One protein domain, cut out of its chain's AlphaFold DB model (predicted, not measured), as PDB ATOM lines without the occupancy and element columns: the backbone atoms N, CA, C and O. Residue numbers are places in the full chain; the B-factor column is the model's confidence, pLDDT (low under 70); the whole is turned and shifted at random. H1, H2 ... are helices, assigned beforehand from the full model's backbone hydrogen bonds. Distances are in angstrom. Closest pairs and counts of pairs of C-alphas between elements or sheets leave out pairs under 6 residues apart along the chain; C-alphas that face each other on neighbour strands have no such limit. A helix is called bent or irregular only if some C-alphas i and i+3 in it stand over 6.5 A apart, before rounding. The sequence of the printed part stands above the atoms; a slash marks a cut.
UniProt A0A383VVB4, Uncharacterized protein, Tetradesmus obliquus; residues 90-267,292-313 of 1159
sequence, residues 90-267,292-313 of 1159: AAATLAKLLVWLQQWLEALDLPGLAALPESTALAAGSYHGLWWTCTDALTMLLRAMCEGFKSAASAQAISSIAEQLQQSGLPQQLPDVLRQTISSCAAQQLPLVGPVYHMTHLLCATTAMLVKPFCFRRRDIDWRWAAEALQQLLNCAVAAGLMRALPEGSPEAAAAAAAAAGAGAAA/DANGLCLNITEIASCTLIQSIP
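What this domain is: This is residues 90 to 267 and 292 to 313 of the 1159 residues of an uncharacterized protein of Tetradesmus obliquus (UniProt A0A383VVB4). A helical bundle is built round H8 in its middle, with H5, H7 and H12 packed on H8, H10 beside H7, and H1 packed on H5 and H7. H6 and H11 lie toward opposite ends of the longest axis, and the short helices H2 and H3 and the nearby H4 lie by the first residues of H5. The printed part has 200 residues with twelve named helices, H1 to H12 in order, and no named strand: all helix. It is compact, with a radius of gyration of the C-alphas of 17.1 A and spans of 57, 43 and 25 A.

Where its parts are: The longest helix by residues, H5, holds residues 127 to 148 and spans 31.3 A, from C-alpha 127 at (67.883, 85.434, 169.956). Before it come H1, residues 90 to 102, beginning at C-alpha 90 (84.360, 76.067, 170.446), H2, 105 to 108, H3, 110 to 115, and H4, 118 to 121. After it come H6, 152 to 168, 25.2 A, H7, 170 to 187, 25.2 A, H8, 195 to 210, 22.4 A, H9, 213 to 216, H10, 224 to 239, 22.5 A, and H11, 251 to 267, 24.4 A. H12, 292 to 311, 27.7 A, ends at C-alpha 311 (76.274, 52.699, 175.348). H6 and H7 are only just irregular: C-alphas 153 and 156 are 6.8 A apart, 172 and 175 6.6 A.

How they stand to each other: H5 touches the hub, H8, the same way at a shallow tilt of 32 degrees; their closest C-alphas, Thr 139 and Leu 202, are 4.8 A apart. H1, H5, H7, H8, H10 and H12 form an up-and-down bundle, each running against the one before it. H7 and H8 form a helical hairpin at 24 degrees, closest at Leu 178 and Met 199, 6.4 A between C-alphas. H12 touches H8 at 9 degrees, C-alphas of Ala 208 and Thr 307 5.1 A apart. H10 touches H7, C-alphas of Pro 175 and Ala 229 4.7 A apart. H11 touches H10, C-alphas of Ala 239 and Ala 257 5.1 A apart. H6 touches H9, C-alphas of Ser 159 and Cys 215 5.1 A apart. H5 and H12 are apart. Every O i to N i+4 pair is within hydrogen-bond range in H1, H3, H5, H8, H10, H11 and H12, but 11 of 13 in H6 and 12 of 14 in H7; H2, H4 and H9 are too short for one.

The domain as a whole: The C-alphas farthest apart, Ala 153 and Ala 266, are 57.4 A apart. Residues 268 to 291 are not printed, and C-alphas 267 and 292 are 18.2 A apart across the cut. The link from H10 to H11 is long. The mean pLDDT of the printed part is 75.4, with 65 residues under 70, among them 236 to 267 and 292 to 313.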
ATOM      1  N   ALA A  90      85.639  75.661 171.030       90.50
ATOM      2  CA  ALA A  90      84.360  76.067 170.446       90.50
ATOM      3  C   ALA A  90      83.163  75.317 171.053       90.50
ATOM      4  O   ALA A  90      82.163  75.957 171.364       90.50
ATOM      5  N   ALA A  91      83.284  74.009 171.319       92.00
ATOM      6  CA  ALA A  91      82.227  73.217 171.961       92.00
ATOM      7  C   ALA A  91      81.814  73.797 173.329       92.00
ATOM      8  O   ALA A  91      80.635  74.060 173.553       92.00
ATOM      9  N   ALA A  92      82.783  74.101 174.204       93.06
ATOM     10  CA  ALA A  92      82.531  74.762 175.488       93.06
ATOM     11  C   ALA A  92      81.890  76.149 175.337       93.06
ATOM     12  O   ALA A  92      81.095  76.565 176.177       93.06
ATOM     13  N   THR A  93      82.266  76.882 174.287       92.56
ATOM     14  CA  THR A  93      81.768  78.238 174.031       92.56
ATOM     15  C   THR A  93      80.313  78.204 173.565       92.56
ATOM     16  O   THR A  93      79.484  78.916 174.124       92.56
ATOM     17  N   LEU A  94      79.986  77.324 172.612       93.88
ATOM     18  CA  LEU A  94      78.618  77.086 172.146       93.88
ATOM     19  C   LEU A  94      77.729  76.551 173.277       93.88
ATOM     20  O   LEU A  94      76.631  77.057 173.467       93.88
ATOM     21  N   ALA A  95      78.216  75.600 174.081       93.75
ATOM     22  CA  ALA A  95      77.467  75.059 175.214       93.75
ATOM     23  C   ALA A  95      77.146  76.127 176.274       93.75
ATOM     24  O   ALA A  95      76.001  76.234 176.703       93.75
ATOM     25  N   LYS A  96      78.116  76.981 176.637       93.25
ATOM     26  CA  LYS A  96      77.890  78.113 177.557       93.25
ATOM     27  C   LYS A  96      76.940  79.164 176.983       93.25
ATOM     28  O   LYS A  96      76.151  79.729 177.732       93.25
ATOM     29  N   LEU A  97      77.006  79.427 175.678       91.75
ATOM     30  CA  LEU A  97      76.095  80.351 175.006       91.75
ATOM     31  C   LEU A  97      74.664  79.798 174.953       91.75
ATOM     32  O   LEU A  97      73.721  80.551 175.170       91.75
ATOM     33  N   LEU A  98      74.499  78.491 174.730       93.19
ATOM     34  CA  LEU A  98      73.200  77.819 174.774       93.19
ATOM     35  C   LEU A  98      72.610  77.800 176.181       93.19
ATOM     36  O   LEU A  98      71.464  78.193 176.332       93.19
ATOM     37  N   VAL A  99      73.398  77.445 177.197       93.56
ATOM     38  CA  VAL A  99      73.019  77.550 178.618       93.56
ATOM     39  C   VAL A  99      72.591  78.975 178.972       93.56
ATOM     40  O   VAL A  99      71.557  79.180 179.600       93.56
ATOM     41  N   TRP A 100      73.331  79.987 178.510       92.38
ATOM     42  CA  TRP A 100      72.935  81.379 178.705       92.38
ATOM     43  C   TRP A 100      71.610  81.704 177.999       92.38
ATOM     44  O   TRP A 100      70.727  82.271 178.627       92.38
ATOM     45  N   LEU A 101      71.418  81.314 176.733       91.75
ATOM     46  CA  LEU A 101      70.151  81.521 176.010       91.75
ATOM     47  C   LEU A 101      68.972  80.781 176.670       91.75
ATOM     48  O   LEU A 101      67.870  81.316 176.727       91.75
ATOM     49  N   GLN A 102      69.210  79.586 177.211       90.38
ATOM     50  CA  GLN A 102      68.229  78.759 177.920       90.38
ATOM     51  C   GLN A 102      67.786  79.375 179.253       90.38
ATOM     52  O   GLN A 102      66.628  79.236 179.632       90.38
ATOM     53  N   GLN A 103      68.653  80.135 179.927       91.31
ATOM     54  CA  GLN A 103      68.272  80.938 181.096       91.31
ATOM     55  C   GLN A 103      67.329  82.108 180.751       91.31
ATOM     56  O   GLN A 103      66.742  82.698 181.655       91.31
ATOM     57  N   TRP A 104      67.153  82.432 179.464       88.44
ATOM     58  CA  TRP A 104      66.283  83.503 178.966       88.44
ATOM     59  C   TRP A 104      65.180  82.970 178.040       88.44
ATOM     60  O   TRP A 104      64.901  83.557 176.995       88.44
ATOM     61  N   LEU A 105      64.532  81.872 178.434       85.94
ATOM     62  CA  LEU A 105      63.434  81.235 177.692       85.94
ATOM     63  C   LEU A 105      62.304  82.194 177.277       85.94
ATOM     64  O   LEU A 105      61.809  82.100 176.157       85.94
ATOM     65  N   GLU A 106      61.962  83.171 178.119       87.50
ATOM     66  CA  GLU A 106      60.995  84.232 177.789       87.50
ATOM     67  C   GLU A 106      61.434  85.089 176.585       87.50
ATOM     68  O   GLU A 106      60.608  85.497 175.774       87.50
ATOM     69  N   ALA A 107      62.739  85.335 176.429       85.62
ATOM     70  CA  ALA A 107      63.302  86.129 175.334       85.62
ATOM     71  C   ALA A 107      63.528  85.321 174.040       85.62
ATOM     72  O   ALA A 107      63.866  85.909 173.009       85.62
ATOM     73  N   LEU A 108      63.367  83.993 174.086       85.62
ATOM     74  CA  LEU A 108      63.393  83.129 172.902       85.62
ATOM     75  C   LEU A 108      62.049  83.092 172.166       85.62
ATOM     76  O   LEU A 108      62.046  82.714 170.998       85.62
ATOM     77  N   ASP A 109      60.946  83.467 172.833       86.50
ATOM     78  CA  ASP A 109      59.571  83.355 172.322       86.50
ATOM     79  C   ASP A 109      59.318  81.993 171.650       86.50
ATOM     80  O   ASP A 109      58.960  81.910 170.477       86.50
ATOM     81  N   LEU A 110      59.532  80.898 172.401       82.12
ATOM     82  CA  LEU A 110      59.240  79.527 171.946       82.12
ATOM     83  C   LEU A 110      57.858  79.371 171.255       82.12
ATOM     84  O   LEU A 110      57.776  78.606 170.291       82.12
ATOM     85  N   PRO A 111      56.786  80.077 171.683       82.19
ATOM     86  CA  PRO A 111      55.520  80.151 170.948       82.19
ATOM     87  C   PRO A 111      55.657  80.680 169.515       82.19
ATOM     88  O   PRO A 111      55.309  79.985 168.558       82.19
ATOM     89  N   GLY A 112      56.191  81.897 169.345       82.56
ATOM     90  CA  GLY A 112      56.421  82.500 168.029       82.56
ATOM     91  C   GLY A 112      57.394  81.683 167.175       82.56
ATOM     92  O   GLY A 112      57.238  81.586 165.958       82.56
ATOM     93  N   LEU A 113      58.347  81.019 167.828       76.88
ATOM     94  CA  LEU A 113      59.340  80.120 167.248       76.88
ATOM     95  C   LEU A 113      58.694  78.934 166.513       76.88
ATOM     96  O   LEU A 113      59.021  78.691 165.355       76.88
ATOM     97  N   ALA A 114      57.735  78.245 167.141       78.06
ATOM     98  CA  ALA A 114      57.003  77.135 166.519       78.06
ATOM     99  C   ALA A 114      56.003  77.589 165.430       78.06
ATOM    100  O   ALA A 114      55.555  76.781 164.613       78.06
ATOM    101  N   ALA A 115      55.646  78.878 165.394       80.88
ATOM    102  CA  ALA A 115      54.772  79.455 164.371       80.88
ATOM    103  C   ALA A 115      55.523  79.923 163.105       80.88
ATOM    104  O   ALA A 115      54.931  79.963 162.019       80.88
ATOM    105  N   LEU A 116      56.808  80.281 163.225       81.50
ATOM    106  CA  LEU A 116      57.636  80.823 162.144       81.50
ATOM    107  C   LEU A 116      58.277  79.715 161.280       81.50
ATOM    108  O   LEU A 116      58.870  78.784 161.818       81.50
ATOM    109  N   PRO A 117      58.246  79.814 159.936       80.62
ATOM    110  CA  PRO A 117      58.996  78.897 159.078       80.62
ATOM    111  C   PRO A 117      60.512  79.139 159.197       80.62
ATOM    112  O   PRO A 117      60.960  80.289 159.184       80.62
ATOM    113  N   GLU A 118      61.305  78.061 159.237       76.00
ATOM    114  CA  GLU A 118      62.765  78.070 159.477       76.00
ATOM    115  C   GLU A 118      63.540  79.098 158.633       76.00
ATOM    116  O   GLU A 118      64.437  79.786 159.123       76.00
ATOM    117  N   SER A 119      63.159  79.263 157.363       78.44
ATOM    118  CA  SER A 119      63.793  80.212 156.439       78.44
ATOM    119  C   SER A 119      63.675  81.677 156.876       78.44
ATOM    120  O   SER A 119      64.540  82.486 156.546       78.44
ATOM    121  N   THR A 120      62.634  82.030 157.637       77.88
ATOM    122  CA  THR A 120      62.446  83.383 158.187       77.88
ATOM    123  C   THR A 120      63.168  83.581 159.518       77.88
ATOM    124  O   THR A 120      63.664  84.676 159.786       77.88
ATOM    125  N   ALA A 121      63.312  82.517 160.313       69.19
ATOM    126  CA  ALA A 121      64.016  82.542 161.593       69.19
ATOM    127  C   ALA A 121      65.501  82.909 161.458       69.19
ATOM    128  O   ALA A 121      66.029  83.667 162.270       69.19
ATOM    129  N   LEU A 122      66.160  82.409 160.408       72.12
ATOM    130  CA  LEU A 122      67.575  82.673 160.120       72.12
ATOM    131  C   LEU A 122      67.842  84.100 159.601       72.12
ATOM    132  O   LEU A 122      68.969  84.585 159.696       72.12
ATOM    133  N   ALA A 123      66.831  84.767 159.034       72.12
ATOM    134  CA  ALA A 123      66.976  86.090 158.425       72.12
ATOM    135  C   ALA A 123      66.877  87.238 159.445       72.12
ATOM    136  O   ALA A 123      67.505  88.285 159.273       72.12
ATOM    137  N   ALA A 124      66.106  87.053 160.519       62.38
ATOM    138  CA  ALA A 124      66.054  87.995 161.627       62.38
ATOM    139  C   ALA A 124      67.220  87.729 162.591       62.38
ATOM    140  O   ALA A 124      67.317  86.634 163.143       62.38
ATOM    141  N   GLY A 125      68.056  88.746 162.851       76.00
ATOM    142  CA  GLY A 125      69.148  88.732 163.844       76.00
ATOM    143  C   GLY A 125      68.646  88.669 165.293       76.00
ATOM    144  O   GLY A 125      68.893  89.565 166.097       76.00
ATOM    145  N   SER A 126      67.877  87.627 165.580       87.31
ATOM    146  CA  SER A 126      67.073  87.384 166.768       87.31
ATOM    147  C   SER A 126      67.778  86.412 167.715       87.31
ATOM    148  O   SER A 126      68.625  85.617 167.300       87.31
ATOM    149  N   TYR A 127      67.398  86.430 168.996       88.62
ATOM    150  CA  TYR A 127      67.883  85.434 169.956       88.62
ATOM    151  C   TYR A 127      67.484  84.007 169.551       88.62
ATOM    152  O   TYR A 127      68.270  83.087 169.765       88.62
ATOM    153  N   HIS A 128      66.335  83.839 168.882       86.75
ATOM    154  CA  HIS A 128      65.946  82.572 168.271       86.75
ATOM    155  C   HIS A 128      66.958  82.103 167.211       86.75
ATOM    156  O   HIS A 128      67.522  81.021 167.366       86.75
ATOM    157  N   GLY A 129      67.222  82.891 166.160       88.56
ATOM    158  CA  GLY A 129      68.134  82.480 165.082       88.56
ATOM    159  C   GLY A 129      69.527  82.107 165.603       88.56
ATOM    160  O   GLY A 129      70.133  81.129 165.156       88.56
ATOM    161  N   LEU A 130      70.004  82.813 166.635       90.56
ATOM    162  CA  LEU A 130      71.237  82.460 167.336       90.56
ATOM    163  C   LEU A 130      71.123  81.139 168.116       90.56
ATOM    164  O   LEU A 130      72.017  80.302 168.022       90.56
ATOM    165  N   TRP A 131      70.049  80.937 168.880       92.56
ATOM    166  CA  TRP A 131      69.819  79.702 169.633       92.56
ATOM    167  C   TRP A 131      69.754  78.474 168.718       92.56
ATOM    168  O   TRP A 131      70.418  77.472 168.986       92.56
ATOM    169  N   TRP A 132      69.034  78.582 167.603       89.50
ATOM    170  CA  TRP A 132      68.901  77.526 166.603       89.50
ATOM    171  C   TRP A 132      70.253  77.159 165.987       89.50
ATOM    172  O   TRP A 132      70.695  76.014 166.077       89.50
ATOM    173  N   THR A 133      70.963  78.151 165.438       89.88
ATOM    174  CA  THR A 133      72.278  77.949 164.802       89.88
ATOM    175  C   THR A 133      73.333  77.431 165.777       89.88
ATOM    176  O   THR A 133      74.154  76.601 165.393       89.88
ATOM    177  N   CYS A 134      73.305  77.845 167.049       93.25
ATOM    178  CA  CYS A 134      74.206  77.305 168.069       93.25
ATOM    179  C   CYS A 134      73.849  75.864 168.465       93.25
ATOM    180  O   CYS A 134      74.756  75.057 168.674       93.25
ATOM    181  N   THR A 135      72.555  75.532 168.549       92.25
ATOM    182  CA  THR A 135      72.069  74.179 168.875       92.25
ATOM    183  C   THR A 135      72.454  73.199 167.773       92.25
ATOM    184  O   THR A 135      72.996  72.132 168.061       92.25
ATOM    185  N   ASP A 136      72.255  73.587 166.513       89.56
ATOM    186  CA  ASP A 136      72.625  72.788 165.346       89.56
ATOM    187  C   ASP A 136      74.153  72.644 165.217       89.56
ATOM    188  O   ASP A 136      74.674  71.529 165.191       89.56
ATOM    189  N   ALA A 137      74.908  73.748 165.288       91.44
ATOM    190  CA  ALA A 137      76.373  73.718 165.253       91.44
ATOM    191  C   ALA A 137      76.983  72.821 166.345       91.44
ATOM    192  O   ALA A 137      77.922  72.068 166.070       91.44
ATOM    193  N   LEU A 138      76.455  72.870 167.577       93.75
ATOM    194  CA  LEU A 138      76.931  72.022 168.670       93.75
ATOM    195  C   LEU A 138      76.527  70.554 168.476       93.75
ATOM    196  O   LEU A 138      77.370  69.676 168.646       93.75
ATOM    197  N   THR A 139      75.282  70.283 168.074       90.69
ATOM    198  CA  THR A 139      74.795  68.928 167.750       90.69
ATOM    199  C   THR A 139      75.685  68.269 166.703       90.69
ATOM    200  O   THR A 139      76.167  67.150 166.892       90.69
ATOM    201  N   MET A 140      75.932  68.979 165.606       87.31
ATOM    202  CA  MET A 140      76.677  68.467 164.467       87.31
ATOM    203  C   MET A 140      78.162  68.271 164.793       87.31
ATOM    204  O   MET A 140      78.739  67.250 164.414       87.31
ATOM    205  N   LEU A 141      78.758  69.170 165.588       90.25
ATOM    206  CA  LEU A 141      80.104  68.987 166.131       90.25
ATOM    207  C   LEU A 141      80.193  67.744 167.035       90.25
ATOM    208  O   LEU A 141      81.091  66.923 166.868       90.25
ATOM    209  N   LEU A 142      79.252  67.565 167.965       91.00
ATOM    210  CA  LEU A 142      79.215  66.406 168.865       91.00
ATOM    211  C   LEU A 142      79.053  65.087 168.102       91.00
ATOM    212  O   LEU A 142      79.782  64.132 168.373       91.00
ATOM    213  N   ARG A 143      78.175  65.050 167.094       86.00
ATOM    214  CA  ARG A 143      77.977  63.881 166.224       86.00
ATOM    215  C   ARG A 143      79.253  63.519 165.461       86.00
ATOM    216  O   ARG A 143      79.685  62.368 165.503       86.00
ATOM    217  N   ALA A 144      79.916  64.506 164.861       85.00
ATOM    218  CA  ALA A 144      81.182  64.306 164.163       85.00
ATOM    219  C   ALA A 144      82.281  63.724 165.064       85.00
ATOM    220  O   ALA A 144      83.018  62.827 164.651       85.00
ATOM    221  N   MET A 145      82.363  64.185 166.314       87.44
ATOM    222  CA  MET A 145      83.324  63.668 167.290       87.44
ATOM    223  C   MET A 145      82.971  62.247 167.750       87.44
ATOM    224  O   MET A 145      83.866  61.420 167.913       87.44
ATOM    225  N   CYS A 146      81.685  61.917 167.888       84.25
ATOM    226  CA  CYS A 146      81.234  60.559 168.201       84.25
ATOM    227  C   CYS A 146      81.563  59.526 167.112       84.25
ATOM    228  O   CYS A 146      81.691  58.341 167.436       84.25
ATOM    229  N   GLU A 147      81.674  59.947 165.851       83.00
ATOM    230  CA  GLU A 147      81.864  59.058 164.699       83.00
ATOM    231  C   GLU A 147      83.319  59.008 164.194       83.00
ATOM    232  O   GLU A 147      83.826  57.919 163.907       83.00
ATOM    233  N   GLY A 148      84.019  60.150 164.138       80.50
ATOM    234  CA  GLY A 148      85.400  60.240 163.642       80.50
ATOM    235  C   GLY A 148      86.464  59.692 164.605       80.50
ATOM    236  O   GLY A 148      87.530  59.241 164.179       80.50
ATOM    237  N   PHE A 149      86.181  59.671 165.910       79.12
ATOM    238  CA  PHE A 149      87.151  59.306 166.945       79.12
ATOM    239  C   PHE A 149      86.967  57.879 167.480       79.12
ATOM    240  O   PHE A 149      86.593  57.647 168.628       79.12
ATOM    241  N   LYS A 150      87.300  56.896 166.634       78.81
ATOM    242  CA  LYS A 150      87.368  55.466 167.010       78.81
ATOM    243  C   LYS A 150      88.698  55.054 167.670       78.81
ATOM    244  O   LYS A 150      88.812  53.933 168.151       78.81
ATOM    245  N   SER A 151      89.712  55.927 167.672       78.50
ATOM    246  CA  SER A 151      91.065  55.620 168.166       78.50
ATOM    247  C   SER A 151      91.228  55.898 169.665       78.50
ATOM    248  O   SER A 151      90.665  56.856 170.199       78.50
ATOM    249  N   ALA A 152      92.081  55.118 170.335       75.12
ATOM    250  CA  ALA A 152      92.461  55.355 171.728       75.12
ATOM    251  C   ALA A 152      93.156  56.717 171.930       75.12
ATOM    252  O   ALA A 152      92.957  57.353 172.961       75.12
ATOM    253  N   ALA A 153      93.901  57.215 170.934       72.81
ATOM    254  CA  ALA A 153      94.570  58.521 171.009       72.81
ATOM    255  C   ALA A 153      93.576  59.688 171.188       72.81
ATOM    256  O   ALA A 153      93.862  60.669 171.869       72.81
ATOM    257  N   SER A 154      92.372  59.556 170.628       81.00
ATOM    258  CA  SER A 154      91.309  60.559 170.731       81.00
ATOM    259  C   SER A 154      90.465  60.477 172.007       81.00
ATOM    260  O   SER A 154      89.674  61.383 172.269       81.00
ATOM    261  N   ALA A 155      90.658  59.450 172.842       83.75
ATOM    262  CA  ALA A 155      89.964  59.310 174.123       83.75
ATOM    263  C   ALA A 155      90.150  60.542 175.025       83.75
ATOM    264  O   ALA A 155      89.194  61.021 175.637       83.75
ATOM    265  N   GLN A 156      91.367  61.100 175.061       86.50
ATOM    266  CA  GLN A 156      91.675  62.285 175.860       86.50
ATOM    267  C   GLN A 156      90.914  63.521 175.361       86.50
ATOM    268  O   GLN A 156      90.336  64.243 176.174       86.50
ATOM    269  N   ALA A 157      90.853  63.725 174.040       85.56
ATOM    270  CA  ALA A 157      90.135  64.835 173.420       85.56
ATOM    271  C   ALA A 157      88.626  64.772 173.712       85.56
ATOM    272  O   ALA A 157      88.069  65.749 174.206       85.56
ATOM    273  N   ILE A 158      87.992  63.606 173.521       88.12
ATOM    274  CA  ILE A 158      86.570  63.409 173.854       88.12
ATOM    275  C   ILE A 158      86.336  63.649 175.357       88.12
ATOM    276  O   ILE A 158      85.426  64.390 175.719       88.12
ATOM    277  N   SER A 159      87.190  63.107 176.239       87.44
ATOM    278  CA  SER A 159      87.027  63.288 177.692       87.44
ATOM    279  C   SER A 159      87.133  64.754 178.141       87.44
ATOM    280  O   SER A 159      86.355  65.187 178.981       87.44
ATOM    281  N   SER A 160      88.019  65.547 177.525       89.00
ATOM    282  CA  SER A 160      88.131  66.992 177.785       89.00
ATOM    283  C   SER A 160      86.847  67.745 177.412       89.00
ATOM    284  O   SER A 160      86.448  68.691 178.087       89.00
ATOM    285  N   ILE A 161      86.156  67.307 176.357       90.00
ATOM    286  CA  ILE A 161      84.899  67.917 175.905       90.00
ATOM    287  C   ILE A 161      83.735  67.488 176.789       90.00
ATOM    288  O   ILE A 161      82.913  68.332 177.130       90.00
ATOM    289  N   ALA A 162      83.679  66.219 177.203       89.12
ATOM    290  CA  ALA A 162      82.728  65.744 178.209       89.12
ATOM    291  C   ALA A 162      82.788  66.610 179.474       89.12
ATOM    292  O   ALA A 162      81.765  67.144 179.903       89.12
ATOM    293  N   GLU A 163      83.996  66.855 179.986       90.12
ATOM    294  CA  GLU A 163      84.219  67.738 181.133       90.12
ATOM    295  C   GLU A 163      83.815  69.188 180.836       90.12
ATOM    296  O   GLU A 163      83.160  69.817 181.662       90.12
ATOM    297  N   GLN A 164      84.126  69.725 179.653       90.94
ATOM    298  CA  GLN A 164      83.715  71.080 179.262       90.94
ATOM    299  C   GLN A 164      82.191  71.248 179.140       90.94
ATOM    300  O   GLN A 164      81.668  72.302 179.512       90.94
ATOM    301  N   LEU A 165      81.470  70.239 178.640       91.06
ATOM    302  CA  LEU A 165      80.006  70.250 178.596       91.06
ATOM    303  C   LEU A 165      79.417  70.144 180.003       91.06
ATOM    304  O   LEU A 165      78.545  70.940 180.344       91.06
ATOM    305  N   GLN A 166      79.925  69.239 180.841       89.25
ATOM    306  CA  GLN A 166      79.488  69.114 182.234       89.25
ATOM    307  C   GLN A 166      79.733  70.417 183.015       89.25
ATOM    308  O   GLN A 166      78.828  70.915 183.677       89.25
ATOM    309  N   GLN A 167      80.911  71.035 182.866       91.56
ATOM    310  CA  GLN A 167      81.253  72.337 183.460       91.56
ATOM    311  C   GLN A 167      80.421  73.505 182.909       91.56
ATOM    312  O   GLN A 167      80.362  74.559 183.541       91.56
ATOM    313  N   SER A 168      79.812  73.365 181.728       92.06
ATOM    314  CA  SER A 168      78.895  74.380 181.199       92.06
ATOM    315  C   SER A 168      77.504  74.320 181.834       92.06
ATOM    316  O   SER A 168      76.795  75.316 181.775       92.06
ATOM    317  N   GLY A 169      77.119  73.191 182.445       92.62
ATOM    318  CA  GLY A 169      75.763  72.950 182.953       92.62
ATOM    319  C   GLY A 169      74.752  72.498 181.890       92.62
ATOM    320  O   GLY A 169      73.581  72.301 182.209       92.62
ATOM    321  N   LEU A 170      75.182  72.329 180.631       92.44
ATOM    322  CA  LEU A 170      74.301  71.966 179.516       92.44
ATOM    323  C   LEU A 170      73.561  70.629 179.740       92.44
ATOM    324  O   LEU A 170      72.349  70.624 179.536       92.44
ATOM    325  N   PRO A 171      74.200  69.519 180.181       87.75
ATOM    326  CA  PRO A 171      73.489  68.252 180.383       87.75
ATOM    327  C   PRO A 171      72.379  68.337 181.436       87.75
ATOM    328  O   PRO A 171      71.359  67.676 181.281       87.75
ATOM    329  N   GLN A 172      72.556  69.163 182.473       90.44
ATOM    330  CA  GLN A 172      71.573  69.358 183.541       90.44
ATOM    331  C   GLN A 172      70.411  70.263 183.116       90.44
ATOM    332  O   GLN A 172      69.276  70.004 183.489       90.44
ATOM    333  N   GLN A 173      70.669  71.317 182.333       90.81
ATOM    334  CA  GLN A 173      69.612  72.253 181.925       90.81
ATOM    335  C   GLN A 173      68.777  71.739 180.750       90.81
ATOM    336  O   GLN A 173      67.581  72.019 180.686       90.81
ATOM    337  N   LEU A 174      69.367  70.978 179.823       89.25
ATOM    338  CA  LEU A 174      68.673  70.563 178.602       89.25
ATOM    339  C   LEU A 174      67.356  69.789 178.847       89.25
ATOM    340  O   LEU A 174      66.385  70.084 178.148       89.25
ATOM    341  N   PRO A 175      67.259  68.860 179.825       86.94
ATOM    342  CA  PRO A 175      66.004  68.186 180.163       86.94
ATOM    343  C   PRO A 175      64.925  69.142 180.680       86.94
ATOM    344  O   PRO A 175      63.771  69.025 180.278       86.94
ATOM    345  N   ASP A 176      65.280  70.103 181.536       88.75
ATOM    346  CA  ASP A 176      64.325  71.069 182.090       88.75
ATOM    347  C   ASP A 176      63.812  72.038 181.019       88.75
ATOM    348  O   ASP A 176      62.611  72.290 180.933       88.75
ATOM    349  N   VAL A 177      64.701  72.516 180.145       88.44
ATOM    350  CA  VAL A 177      64.353  73.360 178.991       88.44
ATOM    351  C   VAL A 177      63.438  72.594 178.028       88.44
ATOM    352  O   VAL A 177      62.434  73.139 177.563       88.44
ATOM    353  N   LEU A 178      63.739  71.319 177.759       87.19
ATOM    354  CA  LEU A 178      62.900  70.452 176.933       87.19
ATOM    355  C   LEU A 178      61.516  70.260 177.579       87.19
ATOM    356  O   LEU A 178      60.513  70.464 176.900       87.19
ATOM    357  N   ARG A 179      61.445  69.979 178.892       88.56
ATOM    358  CA  ARG A 179      60.182  69.889 179.657       88.56
ATOM    359  C   ARG A 179      59.342  71.152 179.507       88.56
ATOM    360  O   ARG A 179      58.165  71.066 179.157       88.56
ATOM    361  N   GLN A 180      59.953  72.312 179.745       90.12
ATOM    362  CA  GLN A 180      59.282  73.606 179.649       90.12
ATOM    363  C   GLN A 180      58.770  73.853 178.224       90.12
ATOM    364  O   GLN A 180      57.597  74.179 178.062       90.12
ATOM    365  N   THR A 181      59.582  73.566 177.202       86.25
ATOM    366  CA  THR A 181      59.207  73.712 175.783       86.25
ATOM    367  C   THR A 181      58.027  72.816 175.395       86.25
ATOM    368  O   THR A 181      57.080  73.295 174.772       86.25
ATOM    369  N   ILE A 182      58.026  71.536 175.801       84.50
ATOM    370  CA  ILE A 182      56.875  70.638 175.590       84.50
ATOM    371  C   ILE A 182      55.636  71.230 176.266       84.50
ATOM    372  O   ILE A 182      54.585  71.318 175.637       84.50
ATOM    373  N   SER A 183      55.755  71.651 177.531       86.75
ATOM    374  CA  SER A 183      54.617  72.158 178.301       86.75
ATOM    375  C   SER A 183      54.031  73.444 177.709       86.75
ATOM    376  O   SER A 183      52.811  73.561 177.620       86.75
ATOM    377  N   SER A 184      54.868  74.363 177.205       85.50
ATOM    378  CA  SER A 184      54.408  75.586 176.541       85.50
ATOM    379  C   SER A 184      53.748  75.295 175.196       85.50
ATOM    380  O   SER A 184      52.677  75.835 174.923       85.50
ATOM    381  N   CYS A 185      54.328  74.410 174.374       84.38
ATOM    382  CA  CYS A 185      53.725  74.029 173.094       84.38
ATOM    383  C   CYS A 185      52.388  73.303 173.301       84.38
ATOM    384  O   CYS A 185      51.408  73.632 172.634       84.38
ATOM    385  N   ALA A 186      52.315  72.379 174.266       81.69
ATOM    386  CA  ALA A 186      51.094  71.653 174.606       81.69
ATOM    387  C   ALA A 186      49.995  72.582 175.150       81.69
ATOM    388  O   ALA A 186      48.856  72.507 174.692       81.69
ATOM    389  N   ALA A 187      50.333  73.502 176.062       85.81
ATOM    390  CA  ALA A 187      49.388  74.482 176.609       85.81
ATOM    391  C   ALA A 187      48.799  75.416 175.536       85.81
ATOM    392  O   ALA A 187      47.673  75.889 175.680       85.81
ATOM    393  N   GLN A 188      49.543  75.664 174.456       85.56
ATOM    394  CA  GLN A 188      49.140  76.534 173.348       85.56
ATOM    395  C   GLN A 188      48.630  75.771 172.117       85.56
ATOM    396  O   GLN A 188      48.325  76.396 171.103       85.56
ATOM    397  N   GLN A 189      48.539  74.438 172.188       83.88
ATOM    398  CA  GLN A 189      48.157  73.557 171.073       83.88
ATOM    399  C   GLN A 189      49.028  73.740 169.811       83.88
ATOM    400  O   GLN A 189      48.596  73.463 168.691       83.88
ATOM    401  N   LEU A 190      50.270  74.200 169.984       81.00
ATOM    402  CA  LEU A 190      51.232  74.349 168.897       81.00
ATOM    403  C   LEU A 190      51.842  72.986 168.539       81.00
ATOM    404  O   LEU A 190      52.078  72.164 169.430       81.00
ATOM    405  N   PRO A 191      52.142  72.729 167.252       77.81
ATOM    406  CA  PRO A 191      52.847  71.517 166.865       77.81
ATOM    407  C   PRO A 191      54.217  71.475 167.553       77.81
ATOM    408  O   PRO A 191      54.928  72.476 167.592       77.81
ATOM    409  N   LEU A 192      54.633  70.296 168.025       74.56
ATOM    410  CA  LEU A 192      55.945  70.061 168.657       74.56
ATOM    411  C   LEU A 192      57.126  70.140 167.655       74.56
ATOM    412  O   LEU A 192      58.191  69.577 167.883       74.56
ATOM    413  N   VAL A 193      56.945  70.807 166.517       74.50
ATOM    414  CA  VAL A 193      57.905  70.909 165.414       74.50
ATOM    415  C   VAL A 193      58.836  72.099 165.642       74.50
ATOM    416  O   VAL A 193      58.378  73.178 166.000       74.50
ATOM    417  N   GLY A 194      60.139  71.917 165.399       83.06
ATOM    418  CA  GLY A 194      61.139  72.987 165.469       83.06
ATOM    419  C   GLY A 194      61.998  72.944 166.741       83.06
ATOM    420  O   GLY A 194      62.963  72.179 166.788       83.06
ATOM    421  N   PRO A 195      61.704  73.727 167.795       81.81
ATOM    422  CA  PRO A 195      62.612  73.860 168.934       81.81
ATOM    423  C   PRO A 195      62.766  72.540 169.703       81.81
ATOM    424  O   PRO A 195      63.880  72.165 170.061       81.81
ATOM    425  N   VAL A 196      61.680  71.772 169.862       84.44
ATOM    426  CA  VAL A 196      61.705  70.427 170.468       84.44
ATOM    427  C   VAL A 196      62.581  69.470 169.652       84.44
ATOM    428  O   VAL A 196      63.302  68.665 170.238       84.44
ATOM    429  N   TYR A 197      62.590  69.582 168.319       83.31
ATOM    430  CA  TYR A 197      63.436  68.773 167.433       83.31
ATOM    431  C   TYR A 197      64.924  69.060 167.640       83.31
ATOM    432  O   TYR A 197      65.699  68.133 167.880       83.31
ATOM    433  N   HIS A 198      65.325  70.333 167.644       83.38
ATOM    434  CA  HIS A 198      66.726  70.707 167.854       83.38
ATOM    435  C   HIS A 198      67.201  70.450 169.294       83.38
ATOM    436  O   HIS A 198      68.310  69.947 169.481       83.38
ATOM    437  N   MET A 199      66.360  70.694 170.309       85.50
ATOM    438  CA  MET A 199      66.660  70.318 171.701       85.50
ATOM    439  C   MET A 199      66.807  68.812 171.869       85.50
ATOM    440  O   MET A 199      67.743  68.372 172.536       85.50
ATOM    441  N   THR A 200      65.916  68.035 171.240       82.19
ATOM    442  CA  THR A 200      66.041  66.578 171.176       82.19
ATOM    443  C   THR A 200      67.396  66.252 170.570       82.19
ATOM    444  O   THR A 200      68.246  65.760 171.295       82.19
ATOM    445  N   HIS A 201      67.669  66.593 169.307       81.94
ATOM    446  CA  HIS A 201      68.931  66.269 168.629       81.94
ATOM    447  C   HIS A 201      70.194  66.608 169.432       81.94
ATOM    448  O   HIS A 201      71.105  65.774 169.504       81.94
ATOM    449  N   LEU A 202      70.225  67.767 170.094       87.19
ATOM    450  CA  LEU A 202      71.330  68.142 170.966       87.19
ATOM    451  C   LEU A 202      71.469  67.195 172.166       87.19
ATOM    452  O   LEU A 202      72.578  66.728 172.418       87.19
ATOM    453  N   LEU A 203      70.368  66.834 172.837       85.19
ATOM    454  CA  LEU A 203      70.345  65.873 173.951       85.19
ATOM    455  C   LEU A 203      70.948  64.522 173.554       85.19
ATOM    456  O   LEU A 203      71.618  63.857 174.343       85.19
ATOM    457  N   CYS A 204      70.752  64.124 172.305       78.75
ATOM    458  CA  CYS A 204      71.255  62.872 171.744       78.75
ATOM    459  C   CYS A 204      72.750  62.942 171.510       78.75
ATOM    460  O   CYS A 204      73.485  62.037 171.892       78.75
ATOM    461  N   ALA A 205      73.201  64.021 170.869       83.12
ATOM    462  CA  ALA A 205      74.601  64.209 170.544       83.12
ATOM    463  C   ALA A 205      75.438  64.405 171.820       83.12
ATOM    464  O   ALA A 205      76.540  63.865 171.910       83.12
ATOM    465  N   THR A 206      74.897  65.082 172.844       84.62
ATOM    466  CA  THR A 206      75.516  65.155 174.175       84.62
ATOM    467  C   THR A 206      75.530  63.792 174.857       84.62
ATOM    468  O   THR A 206      76.592  63.361 175.304       84.62
ATOM    469  N   THR A 207      74.401  63.073 174.899       80.81
ATOM    470  CA  THR A 207      74.335  61.781 175.603       80.81
ATOM    471  C   THR A 207      75.218  60.736 174.928       80.81
ATOM    472  O   THR A 207      76.049  60.142 175.603       80.81
ATOM    473  N   ALA A 208      75.151  60.572 173.602       78.19
ATOM    474  CA  ALA A 208      75.988  59.635 172.847       78.19
ATOM    475  C   ALA A 208      77.500  59.908 172.982       78.19
ATOM    476  O   ALA A 208      78.301  58.979 172.860       78.19
ATOM    477  N   MET A 209      77.895  61.159 173.249       84.12
ATOM    478  CA  MET A 209      79.286  61.535 173.518       84.12
ATOM    479  C   MET A 209      79.699  61.188 174.953       84.12
ATOM    480  O   MET A 209      80.698  60.496 175.151       84.12
ATOM    481  N   LEU A 210      78.899  61.588 175.948       81.69
ATOM    482  CA  LEU A 210      79.152  61.305 177.369       81.69
ATOM    483  C   LEU A 210      79.170  59.798 177.666       81.69
ATOM    484  O   LEU A 210      79.944  59.327 178.494       81.69
ATOM    485  N   VAL A 211      78.350  59.035 176.948       74.75
ATOM    486  CA  VAL A 211      78.200  57.579 177.052       74.75
ATOM    487  C   VAL A 211      79.387  56.794 176.466       74.75
ATOM    488  O   VAL A 211      79.517  55.599 176.732       74.75
ATOM    489  N   LYS A 212      80.298  57.421 175.702       79.00
ATOM    490  CA  LYS A 212      81.470  56.714 175.152       79.00
ATOM    491  C   LYS A 212      82.314  56.087 176.282       79.00
ATOM    492  O   LYS A 212      82.572  56.764 177.281       79.00
ATOM    493  N   PRO A 213      82.873  54.868 176.101       73.38
ATOM    494  CA  PRO A 213      83.597  54.140 177.158       73.38
ATOM    495  C   PRO A 213      84.732  54.918 177.845       73.38
ATOM    496  O   PRO A 213      85.046  54.676 179.008       73.38
ATOM    497  N   PHE A 214      85.355  55.860 177.133       77.38
ATOM    498  CA  PHE A 214      86.440  56.698 177.649       77.38
ATOM    499  C   PHE A 214      85.971  57.820 178.584       77.38
ATOM    500  O   PHE A 214      86.721  58.217 179.472       77.38
ATOM    501  N   CYS A 215      84.752  58.327 178.392       75.94
ATOM    502  CA  CYS A 215      84.157  59.346 179.259       75.94
ATOM    503  C   CYS A 215      83.607  58.704 180.530       75.94
ATOM    504  O   CYS A 215      83.858  59.197 181.626       75.94
ATOM    505  N   PHE A 216      82.958  57.544 180.382       66.25
ATOM    506  CA  PHE A 216      82.359  56.807 181.488       66.25
ATOM    507  C   PHE A 216      83.353  56.480 182.622       66.25
ATOM    508  O   PHE A 216      82.994  56.520 183.794       66.25
ATOM    509  N   ARG A 217      84.626  56.195 182.306       68.38
ATOM    510  CA  ARG A 217      85.642  55.830 183.315       68.38
ATOM    511  C   ARG A 217      86.007  56.941 184.316       68.38
ATOM    512  O   ARG A 217      86.709  56.642 185.282       68.38
ATOM    513  N   ARG A 218      85.577  58.196 184.126       66.69
ATOM    514  CA  ARG A 218      85.752  59.254 185.139       66.69
ATOM    515  C   ARG A 218      84.569  59.230 186.111       66.69
ATOM    516  O   ARG A 218      83.441  59.517 185.724       66.69
ATOM    517  N   ARG A 219      84.841  58.903 187.382       57.38
ATOM    518  CA  ARG A 219      83.831  58.679 188.441       57.38
ATOM    519  C   ARG A 219      83.021  59.924 188.860       57.38
ATOM    520  O   ARG A 219      82.078  59.778 189.627       57.38
ATOM    521  N   ASP A 220      83.351  61.108 188.343       70.81
ATOM    522  CA  ASP A 220      82.804  62.399 188.797       70.81
ATOM    523  C   ASP A 220      81.661  62.952 187.913       70.81
ATOM    524  O   ASP A 220      81.238  64.103 188.061       70.81
ATOM    525  N   ILE A 221      81.148  62.155 186.969       69.81
ATOM    526  CA  ILE A 221      79.963  62.514 186.180       69.81
ATOM    527  C   ILE A 221      78.709  62.150 186.986       69.81
ATOM    528  O   ILE A 221      78.399  60.973 187.157       69.81
ATOM    529  N   ASP A 222      77.961  63.152 187.456       74.44
ATOM    530  CA  ASP A 222      76.592  62.928 187.939       74.44
ATOM    531  C   ASP A 222      75.698  62.608 186.733       74.44
ATOM    532  O   ASP A 222      75.614  63.395 185.790       74.44
ATOM    533  N   TRP A 223      75.052  61.443 186.755       74.44
ATOM    534  CA  TRP A 223      74.207  60.928 185.675       74.44
ATOM    535  C   TRP A 223      72.704  61.141 185.911       74.44
ATOM    536  O   TRP A 223      71.900  60.702 185.090       74.44
ATOM    537  N   ARG A 224      72.287  61.818 186.993       74.94
ATOM    538  CA  ARG A 224      70.860  62.072 187.296       74.94
ATOM    539  C   ARG A 224      70.108  62.739 186.142       74.94
ATOM    540  O   ARG A 224      69.019  62.291 185.785       74.94
ATOM    541  N   TRP A 225      70.748  63.706 185.482       78.38
ATOM    542  CA  TRP A 225      70.207  64.383 184.300       78.38
ATOM    543  C   TRP A 225      69.859  63.415 183.155       78.38
ATOM    544  O   TRP A 225      68.955  63.702 182.381       78.38
ATOM    545  N   ALA A 226      70.524  62.257 183.036       70.44
ATOM    546  CA  ALA A 226      70.249  61.286 181.975       70.44
ATOM    547  C   ALA A 226      68.936  60.518 182.216       70.44
ATOM    548  O   ALA A 226      68.238  60.169 181.263       70.44
ATOM    549  N   ALA A 227      68.558  60.300 183.481       65.06
ATOM    550  CA  ALA A 227      67.246  59.759 183.832       65.06
ATOM    551  C   ALA A 227      66.136  60.793 183.569       65.06
ATOM    552  O   ALA A 227      65.109  60.468 182.976       65.06
ATOM    553  N   GLU A 228      66.369  62.057 183.934       72.62
ATOM    554  CA  GLU A 228      65.435  63.168 183.696       72.62
ATOM    555  C   GLU A 228      65.261  63.480 182.202       72.62
ATOM    556  O   GLU A 228      64.140  63.740 181.754       72.62
ATOM    557  N   ALA A 229      66.351  63.400 181.432       69.88
ATOM    558  CA  ALA A 229      66.397  63.466 179.975       69.88
ATOM    559  C   ALA A 229      65.532  62.380 179.339       69.88
ATOM    560  O   ALA A 229      64.677  62.673 178.506       69.88
ATOM    561  N   LEU A 230      65.727  61.127 179.757       66.88
ATOM    562  CA  LEU A 230      64.956  59.998 179.255       66.88
ATOM    563  C   LEU A 230      63.473  60.139 179.616       66.88
ATOM    564  O   LEU A 230      62.623  59.960 178.749       66.88
ATOM    565  N   GLN A 231      63.156  60.570 180.840       75.12
ATOM    566  CA  GLN A 231      61.783  60.893 181.232       75.12
ATOM    567  C   GLN A 231      61.187  62.017 180.373       75.12
ATOM    568  O   GLN A 231      60.015  61.947 180.016       75.12
ATOM    569  N   GLN A 232      61.967  63.032 179.991       76.38
ATOM    570  CA  GLN A 232      61.488  64.092 179.099       76.38
ATOM    571  C   GLN A 232      61.297  63.611 177.662       76.38
ATOM    572  O   GLN A 232      60.337  64.030 177.031       76.38
ATOM    573  N   LEU A 233      62.130  62.701 177.156       72.06
ATOM    574  CA  LEU A 233      61.919  62.071 175.847       72.06
ATOM    575  C   LEU A 233      60.671  61.171 175.841       72.06
ATOM    576  O   LEU A 233      59.925  61.163 174.863       72.06
ATOM    577  N   LEU A 234      60.388  60.475 176.947       68.62
ATOM    578  CA  LEU A 234      59.132  59.740 177.139       68.62
ATOM    579  C   LEU A 234      57.937  60.704 177.213       68.62
ATOM    580  O   LEU A 234      56.924  60.469 176.559       68.62
ATOM    581  N   ASN A 235      58.066  61.831 177.922       73.56
ATOM    582  CA  ASN A 235      57.040  62.876 177.974       73.56
ATOM    583  C   ASN A 235      56.824  63.542 176.596       73.56
ATOM    584  O   ASN A 235      55.676  63.774 176.228       73.56
ATOM    585  N   CYS A 236      57.882  63.786 175.803       69.75
ATOM    586  CA  CYS A 236      57.791  64.203 174.396       69.75
ATOM    587  C   CYS A 236      56.962  63.200 173.595       69.75
ATOM    588  O   CYS A 236      56.062  63.597 172.863       69.75
ATOM    589  N   ALA A 237      57.263  61.905 173.730       64.69
ATOM    590  CA  ALA A 237      56.567  60.854 173.001       64.69
ATOM    591  C   ALA A 237      55.083  60.774 173.400       64.69
ATOM    592  O   ALA A 237      54.227  60.700 172.525       64.69
ATOM    593  N   VAL A 238      54.751  60.880 174.691       69.12
ATOM    594  CA  VAL A 238      53.355  60.958 175.166       69.12
ATOM    595  C   VAL A 238      52.648  62.218 174.643       69.12
ATOM    596  O   VAL A 238      51.540  62.119 174.122       69.12
ATOM    597  N   ALA A 239      53.283  63.392 174.716       67.19
ATOM    598  CA  ALA A 239      52.703  64.660 174.257       67.19
ATOM    599  C   ALA A 239      52.528  64.726 172.727       67.19
ATOM    600  O   ALA A 239      51.565  65.311 172.239       67.19
ATOM    601  N   ALA A 240      53.415  64.079 171.968       62.41
ATOM    602  CA  ALA A 240      53.284  63.876 170.526       62.41
ATOM    603  C   ALA A 240      52.270  62.771 170.154       62.41
ATOM    604  O   ALA A 240      52.108  62.459 168.976       62.41
ATOM    605  N   GLY A 241      51.604  62.157 171.140       60.75
ATOM    606  CA  GLY A 241      50.635  61.076 170.951       60.75
ATOM    607  C   GLY A 241      51.247  59.721 170.578       60.75
ATOM    608  O   GLY A 241      50.499  58.793 170.291       60.75
ATOM    609  N   LEU A 242      52.579  59.597 170.582       50.47
ATOM    610  CA  LEU A 242      53.345  58.408 170.187       50.47
ATOM    611  C   LEU A 242      53.280  57.274 171.215       50.47
ATOM    612  O   LEU A 242      53.367  56.105 170.848       50.47
ATOM    613  N   MET A 243      53.112  57.615 172.493       56.34
ATOM    614  CA  MET A 243      52.914  56.655 173.578       56.34
ATOM    615  C   MET A 243      51.634  56.948 174.352       56.34
ATOM    616  O   MET A 243      51.216  58.097 174.501       56.34
ATOM    617  N   ARG A 244      51.059  55.899 174.944       59.00
ATOM    618  CA  ARG A 244      50.032  56.058 175.975       59.00
ATOM    619  C   ARG A 244      50.682  56.631 177.236       59.00
ATOM    620  O   ARG A 244      51.730  56.146 177.654       59.00
ATOM    621  N   ALA A 245      50.044  57.613 177.873       53.16
ATOM    622  CA  ALA A 245      50.452  58.050 179.203       53.16
ATOM    623  C   ALA A 245      50.439  56.844 180.162       53.16
ATOM    624  O   ALA A 245      49.407  56.180 180.315       53.16
ATOM    625  N   LEU A 246      51.589  56.541 180.772       53.19
ATOM    626  CA  LEU A 246      51.693  55.497 181.790       53.19
ATOM    627  C   LEU A 246      50.770  55.859 182.969       53.19
ATOM    628  O   LEU A 246      50.729  57.030 183.351       53.19
ATOM    629  N   PRO A 247      50.045  54.895 183.566       45.56
ATOM    630  CA  PRO A 247      49.052  55.175 184.611       45.56
ATOM    631  C   PRO A 247      49.645  55.739 185.915       45.56
ATOM    632  O   PRO A 247      48.895  56.207 186.763       45.56
ATOM    633  N   GLU A 248      50.973  55.718 186.062       44.59
ATOM    634  CA  GLU A 248      51.725  56.303 187.185       44.59
ATOM    635  C   GLU A 248      52.373  57.666 186.835       44.59
ATOM    636  O   GLU A 248      53.094  58.243 187.647       44.59
ATOM    637  N   GLY A 249      52.152  58.187 185.620       53.41
ATOM    638  CA  GLY A 249      52.696  59.469 185.157       53.41
ATOM    639  C   GLY A 249      52.015  60.693 185.784       53.41
ATOM    640  O   GLY A 249      50.900  60.606 186.299       53.41
ATOM    641  N   SER A 250      52.669  61.862 185.720       53.38
ATOM    642  CA  SER A 250      52.092  63.094 186.278       53.38
ATOM    643  C   SER A 250      50.766  63.460 185.584       53.38
ATOM    644  O   SER A 250      50.624  63.257 184.371       53.38
ATOM    645  N   PRO A 251      49.791  64.037 186.314       53.25
ATOM    646  CA  PRO A 251      48.487  64.388 185.744       53.25
ATOM    647  C   PRO A 251      48.590  65.404 184.594       53.25
ATOM    648  O   PRO A 251      47.735  65.418 183.714       53.25
ATOM    649  N   GLU A 252      49.659  66.203 184.550       56.44
ATOM    650  CA  GLU A 252      49.943  67.149 183.465       56.44
ATOM    651  C   GLU A 252      50.247  66.445 182.134       56.44
ATOM    652  O   GLU A 252      49.755  66.873 181.092       56.44
ATOM    653  N   ALA A 253      50.995  65.333 182.148       53.72
ATOM    654  CA  ALA A 253      51.283  64.564 180.934       53.72
ATOM    655  C   ALA A 253      50.020  63.880 180.383       53.72
ATOM    656  O   ALA A 253      49.806  63.840 179.169       53.72
ATOM    657  N   ALA A 254      49.145  63.396 181.272       56.12
ATOM    658  CA  ALA A 254      47.841  62.855 180.896       56.12
ATOM    659  C   ALA A 254      46.901  63.942 180.336       56.12
ATOM    660  O   ALA A 254      46.237  63.713 179.323       56.12
ATOM    661  N   ALA A 255      46.887  65.138 180.936       60.25
ATOM    662  CA  ALA A 255      46.114  66.279 180.449       60.25
ATOM    663  C   ALA A 255      46.612  66.782 179.080       60.25
ATOM    664  O   ALA A 255      45.799  67.034 178.191       60.25
ATOM    665  N   ALA A 256      47.931  66.862 178.875       54.94
ATOM    666  CA  ALA A 256      48.530  67.230 177.591       54.94
ATOM    667  C   ALA A 256      48.186  66.218 176.482       54.94
ATOM    668  O   ALA A 256      47.779  66.620 175.392       54.94
ATOM    669  N   ALA A 257      48.265  64.914 176.769       55.22
ATOM    670  CA  ALA A 257      47.868  63.868 175.827       55.22
ATOM    671  C   ALA A 257      46.364  63.922 175.485       55.22
ATOM    672  O   ALA A 257      45.989  63.775 174.323       55.22
ATOM    673  N   ALA A 258      45.501  64.185 176.474       55.53
ATOM    674  CA  ALA A 258      44.063  64.348 176.258       55.53
ATOM    675  C   ALA A 258      43.734  65.592 175.408       55.53
ATOM    676  O   ALA A 258      42.912  65.513 174.494       55.53
ATOM    677  N   ALA A 259      44.411  66.719 175.654       57.22
ATOM    678  CA  ALA A 259      44.257  67.944 174.870       57.22
ATOM    679  C   ALA A 259      44.726  67.767 173.413       57.22
ATOM    680  O   ALA A 259      44.010  68.153 172.487       57.22
ATOM    681  N   ALA A 260      45.881  67.127 173.197       52.56
ATOM    682  CA  ALA A 260      46.406  66.834 171.863       52.56
ATOM    683  C   ALA A 260      45.480  65.893 171.066       52.56
ATOM    684  O   ALA A 260      45.192  66.149 169.893       52.56
ATOM    685  N   ALA A 261      44.950  64.847 171.711       51.16
ATOM    686  CA  ALA A 261      43.989  63.930 171.098       51.16
ATOM    687  C   ALA A 261      42.666  64.626 170.717       51.16
ATOM    688  O   ALA A 261      42.124  64.368 169.640       51.16
ATOM    689  N   GLY A 262      42.169  65.539 171.561       47.56
ATOM    690  CA  GLY A 262      40.964  66.326 171.285       47.56
ATOM    691  C   GLY A 262      41.128  67.289 170.104       47.56
ATOM    692  O   GLY A 262      40.278  67.321 169.212       47.56
ATOM    693  N   ALA A 263      42.238  68.032 170.054       51.28
ATOM    694  CA  ALA A 263      42.503  69.005 168.992       51.28
ATOM    695  C   ALA A 263      42.681  68.342 167.613       51.28
ATOM    696  O   ALA A 263      42.106  68.807 166.626       51.28
ATOM    697  N   GLY A 264      43.417  67.225 167.541       47.75
ATOM    698  CA  GLY A 264      43.632  66.489 166.290       47.75
ATOM    699  C   GLY A 264      42.347  65.896 165.703       47.75
ATOM    700  O   GLY A 264      42.131  65.965 164.493       47.75
ATOM    701  N   ALA A 265      41.459  65.366 166.552       39.84
ATOM    702  CA  ALA A 265      40.170  64.832 166.115       39.84
ATOM    703  C   ALA A 265      39.205  65.938 165.648       39.84
ATOM    704  O   ALA A 265      38.580  65.800 164.596       39.84
ATOM    705  N   ALA A 266      39.116  67.054 166.382       36.53
ATOM    706  CA  ALA A 266      38.227  68.166 166.036       36.53
ATOM    707  C   ALA A 266      38.650  68.887 164.743       36.53
ATOM    708  O   ALA A 266      37.809  69.161 163.886       36.53
ATOM    709  N   ALA A 267      39.951  69.141 164.556       42.06
ATOM    710  CA  ALA A 267      40.468  69.798 163.354       42.06
ATOM    711  C   ALA A 267      40.338  68.932 162.085       42.06
ATOM    712  O   ALA A 267      40.169  69.470 160.991       42.06
ATOM    713  N   ASP A 292      57.260  67.013 159.367       54.00
ATOM    714  CA  ASP A 292      58.228  67.445 160.377       54.00
ATOM    715  C   ASP A 292      57.951  66.812 161.757       54.00
ATOM    716  O   ASP A 292      58.875  66.368 162.438       54.00
ATOM    717  N   ALA A 293      56.677  66.664 162.143       52.34
ATOM    718  CA  ALA A 293      56.282  65.961 163.373       52.34
ATOM    719  C   ALA A 293      56.622  64.453 163.334       52.34
ATOM    720  O   ALA A 293      57.053  63.873 164.332       52.34
ATOM    721  N   ASN A 294      56.498  63.820 162.164       54.50
ATOM    722  CA  ASN A 294      56.893  62.422 161.971       54.50
ATOM    723  C   ASN A 294      58.424  62.280 161.856       54.50
ATOM    724  O   ASN A 294      58.988  61.277 162.296       54.50
ATOM    725  N   GLY A 295      59.106  63.305 161.336       61.56
ATOM    726  CA  GLY A 295      60.556  63.455 161.384       61.56
ATOM    727  C   GLY A 295      61.061  63.520 162.823       61.56
ATOM    728  O   GLY A 295      61.971  62.773 163.167       61.56
ATOM    729  N   LEU A 296      60.430  64.321 163.688       57.78
ATOM    730  CA  LEU A 296      60.700  64.349 165.129       57.78
ATOM    731  C   LEU A 296      60.524  62.970 165.770       57.78
ATOM    732  O   LEU A 296      61.412  62.533 166.492       57.78
ATOM    733  N   CYS A 297      59.422  62.275 165.481       55.41
ATOM    734  CA  CYS A 297      59.169  60.917 165.961       55.41
ATOM    735  C   CYS A 297      60.310  59.954 165.587       55.41
ATOM    736  O   CYS A 297      60.960  59.396 166.474       55.41
ATOM    737  N   LEU A 298      60.593  59.807 164.285       57.41
ATOM    738  CA  LEU A 298      61.665  58.938 163.787       57.41
ATOM    739  C   LEU A 298      63.014  59.313 164.398       57.41
ATOM    740  O   LEU A 298      63.731  58.421 164.844       57.41
ATOM    741  N   ASN A 299      63.315  60.609 164.499       59.09
ATOM    742  CA  ASN A 299      64.544  61.084 165.111       59.09
ATOM    743  C   ASN A 299      64.603  60.734 166.602       59.09
ATOM    744  O   ASN A 299      65.537  60.029 166.950       59.09
ATOM    745  N   ILE A 300      63.619  61.080 167.453       59.31
ATOM    746  CA  ILE A 300      63.556  60.685 168.888       59.31
ATOM    747  C   ILE A 300      63.860  59.190 169.070       59.31
ATOM    748  O   ILE A 300      64.588  58.798 169.985       59.31
ATOM    749  N   THR A 301      63.335  58.342 168.187       55.16
ATOM    750  CA  THR A 301      63.544  56.892 168.256       55.16
ATOM    751  C   THR A 301      64.873  56.401 167.674       55.16
ATOM    752  O   THR A 301      65.521  55.568 168.308       55.16
ATOM    753  N   GLU A 302      65.355  56.941 166.544       58.03
ATOM    754  CA  GLU A 302      66.725  56.716 166.048       58.03
ATOM    755  C   GLU A 302      67.731  57.107 167.135       58.03
ATOM    756  O   GLU A 302      68.690  56.390 167.390       58.03
ATOM    757  N   ILE A 303      67.448  58.192 167.842       56.88
ATOM    758  CA  ILE A 303      68.195  58.752 168.959       56.88
ATOM    759  C   ILE A 303      68.213  57.824 170.163       56.88
ATOM    760  O   ILE A 303      69.300  57.488 170.635       56.88
ATOM    761  N   ALA A 304      67.050  57.373 170.645       56.38
ATOM    762  CA  ALA A 304      66.977  56.435 171.760       56.38
ATOM    763  C   ALA A 304      67.745  55.154 171.402       56.38
ATOM    764  O   ALA A 304      68.580  54.683 172.174       56.38
ATOM    765  N   SER A 305      67.557  54.672 170.167       54.72
ATOM    766  CA  SER A 305      68.244  53.502 169.630       54.72
ATOM    767  C   SER A 305      69.763  53.704 169.525       54.72
ATOM    768  O   SER A 305      70.512  52.855 169.990       54.72
ATOM    769  N   CYS A 306      70.249  54.840 169.014       52.66
ATOM    770  CA  CYS A 306      71.672  55.138 168.851       52.66
ATOM    771  C   CYS A 306      72.365  55.345 170.196       52.66
ATOM    772  O   CYS A 306      73.491  54.890 170.381       52.66
ATOM    773  N   THR A 307      71.689  56.004 171.135       53.44
ATOM    774  CA  THR A 307      72.212  56.254 172.480       53.44
ATOM    775  C   THR A 307      72.359  54.937 173.248       53.44
ATOM    776  O   THR A 307      73.397  54.706 173.860       53.44
ATOM    777  N   LEU A 308      71.385  54.024 173.125       53.19
ATOM    778  CA  LEU A 308      71.469  52.655 173.649       53.19
ATOM    779  C   LEU A 308      72.489  51.781 172.894       53.19
ATOM    780  O   LEU A 308      73.260  51.057 173.511       53.19
ATOM    781  N   ILE A 309      72.541  51.844 171.559       54.25
ATOM    782  CA  ILE A 309      73.508  51.089 170.738       54.25
ATOM    783  C   ILE A 309      74.940  51.455 171.113       54.25
ATOM    784  O   ILE A 309      75.785  50.569 171.192       54.25
ATOM    785  N   GLN A 310      75.225  52.750 171.270       54.62
ATOM    786  CA  GLN A 310      76.577  53.237 171.525       54.62
ATOM    787  C   GLN A 310      76.965  53.164 173.010       54.62
ATOM    788  O   GLN A 310      78.160  53.235 173.298       54.62
ATOM    789  N   SER A 311      76.002  52.984 173.929       50.81
ATOM    790  CA  SER A 311      76.274  52.699 175.348       50.81
ATOM    791  C   SER A 311      76.722  51.271 175.599       50.81
ATOM    792  O   SER A 311      77.513  51.033 176.509       50.81
ATOM    793  N   ILE A 312      76.252  50.328 174.786       53.44
ATOM    794  CA  ILE A 312      76.621  48.922 174.899       53.44
ATOM    795  C   ILE A 312      77.940  48.730 174.139       53.44
ATOM    796  O   ILE A 312      77.966  48.849 172.910       53.44
ATOM    797  N   PRO A 313      79.068  48.467 174.827       51.75
ATOM    798  CA  PRO A 313      80.354  48.380 174.159       51.75
ATOM    799  C   PRO A 313      80.391  47.144 173.250       51.75
ATOM    800  O   PRO A 313      80.489  46.016 173.718       51.75
TER     801      PRO A 313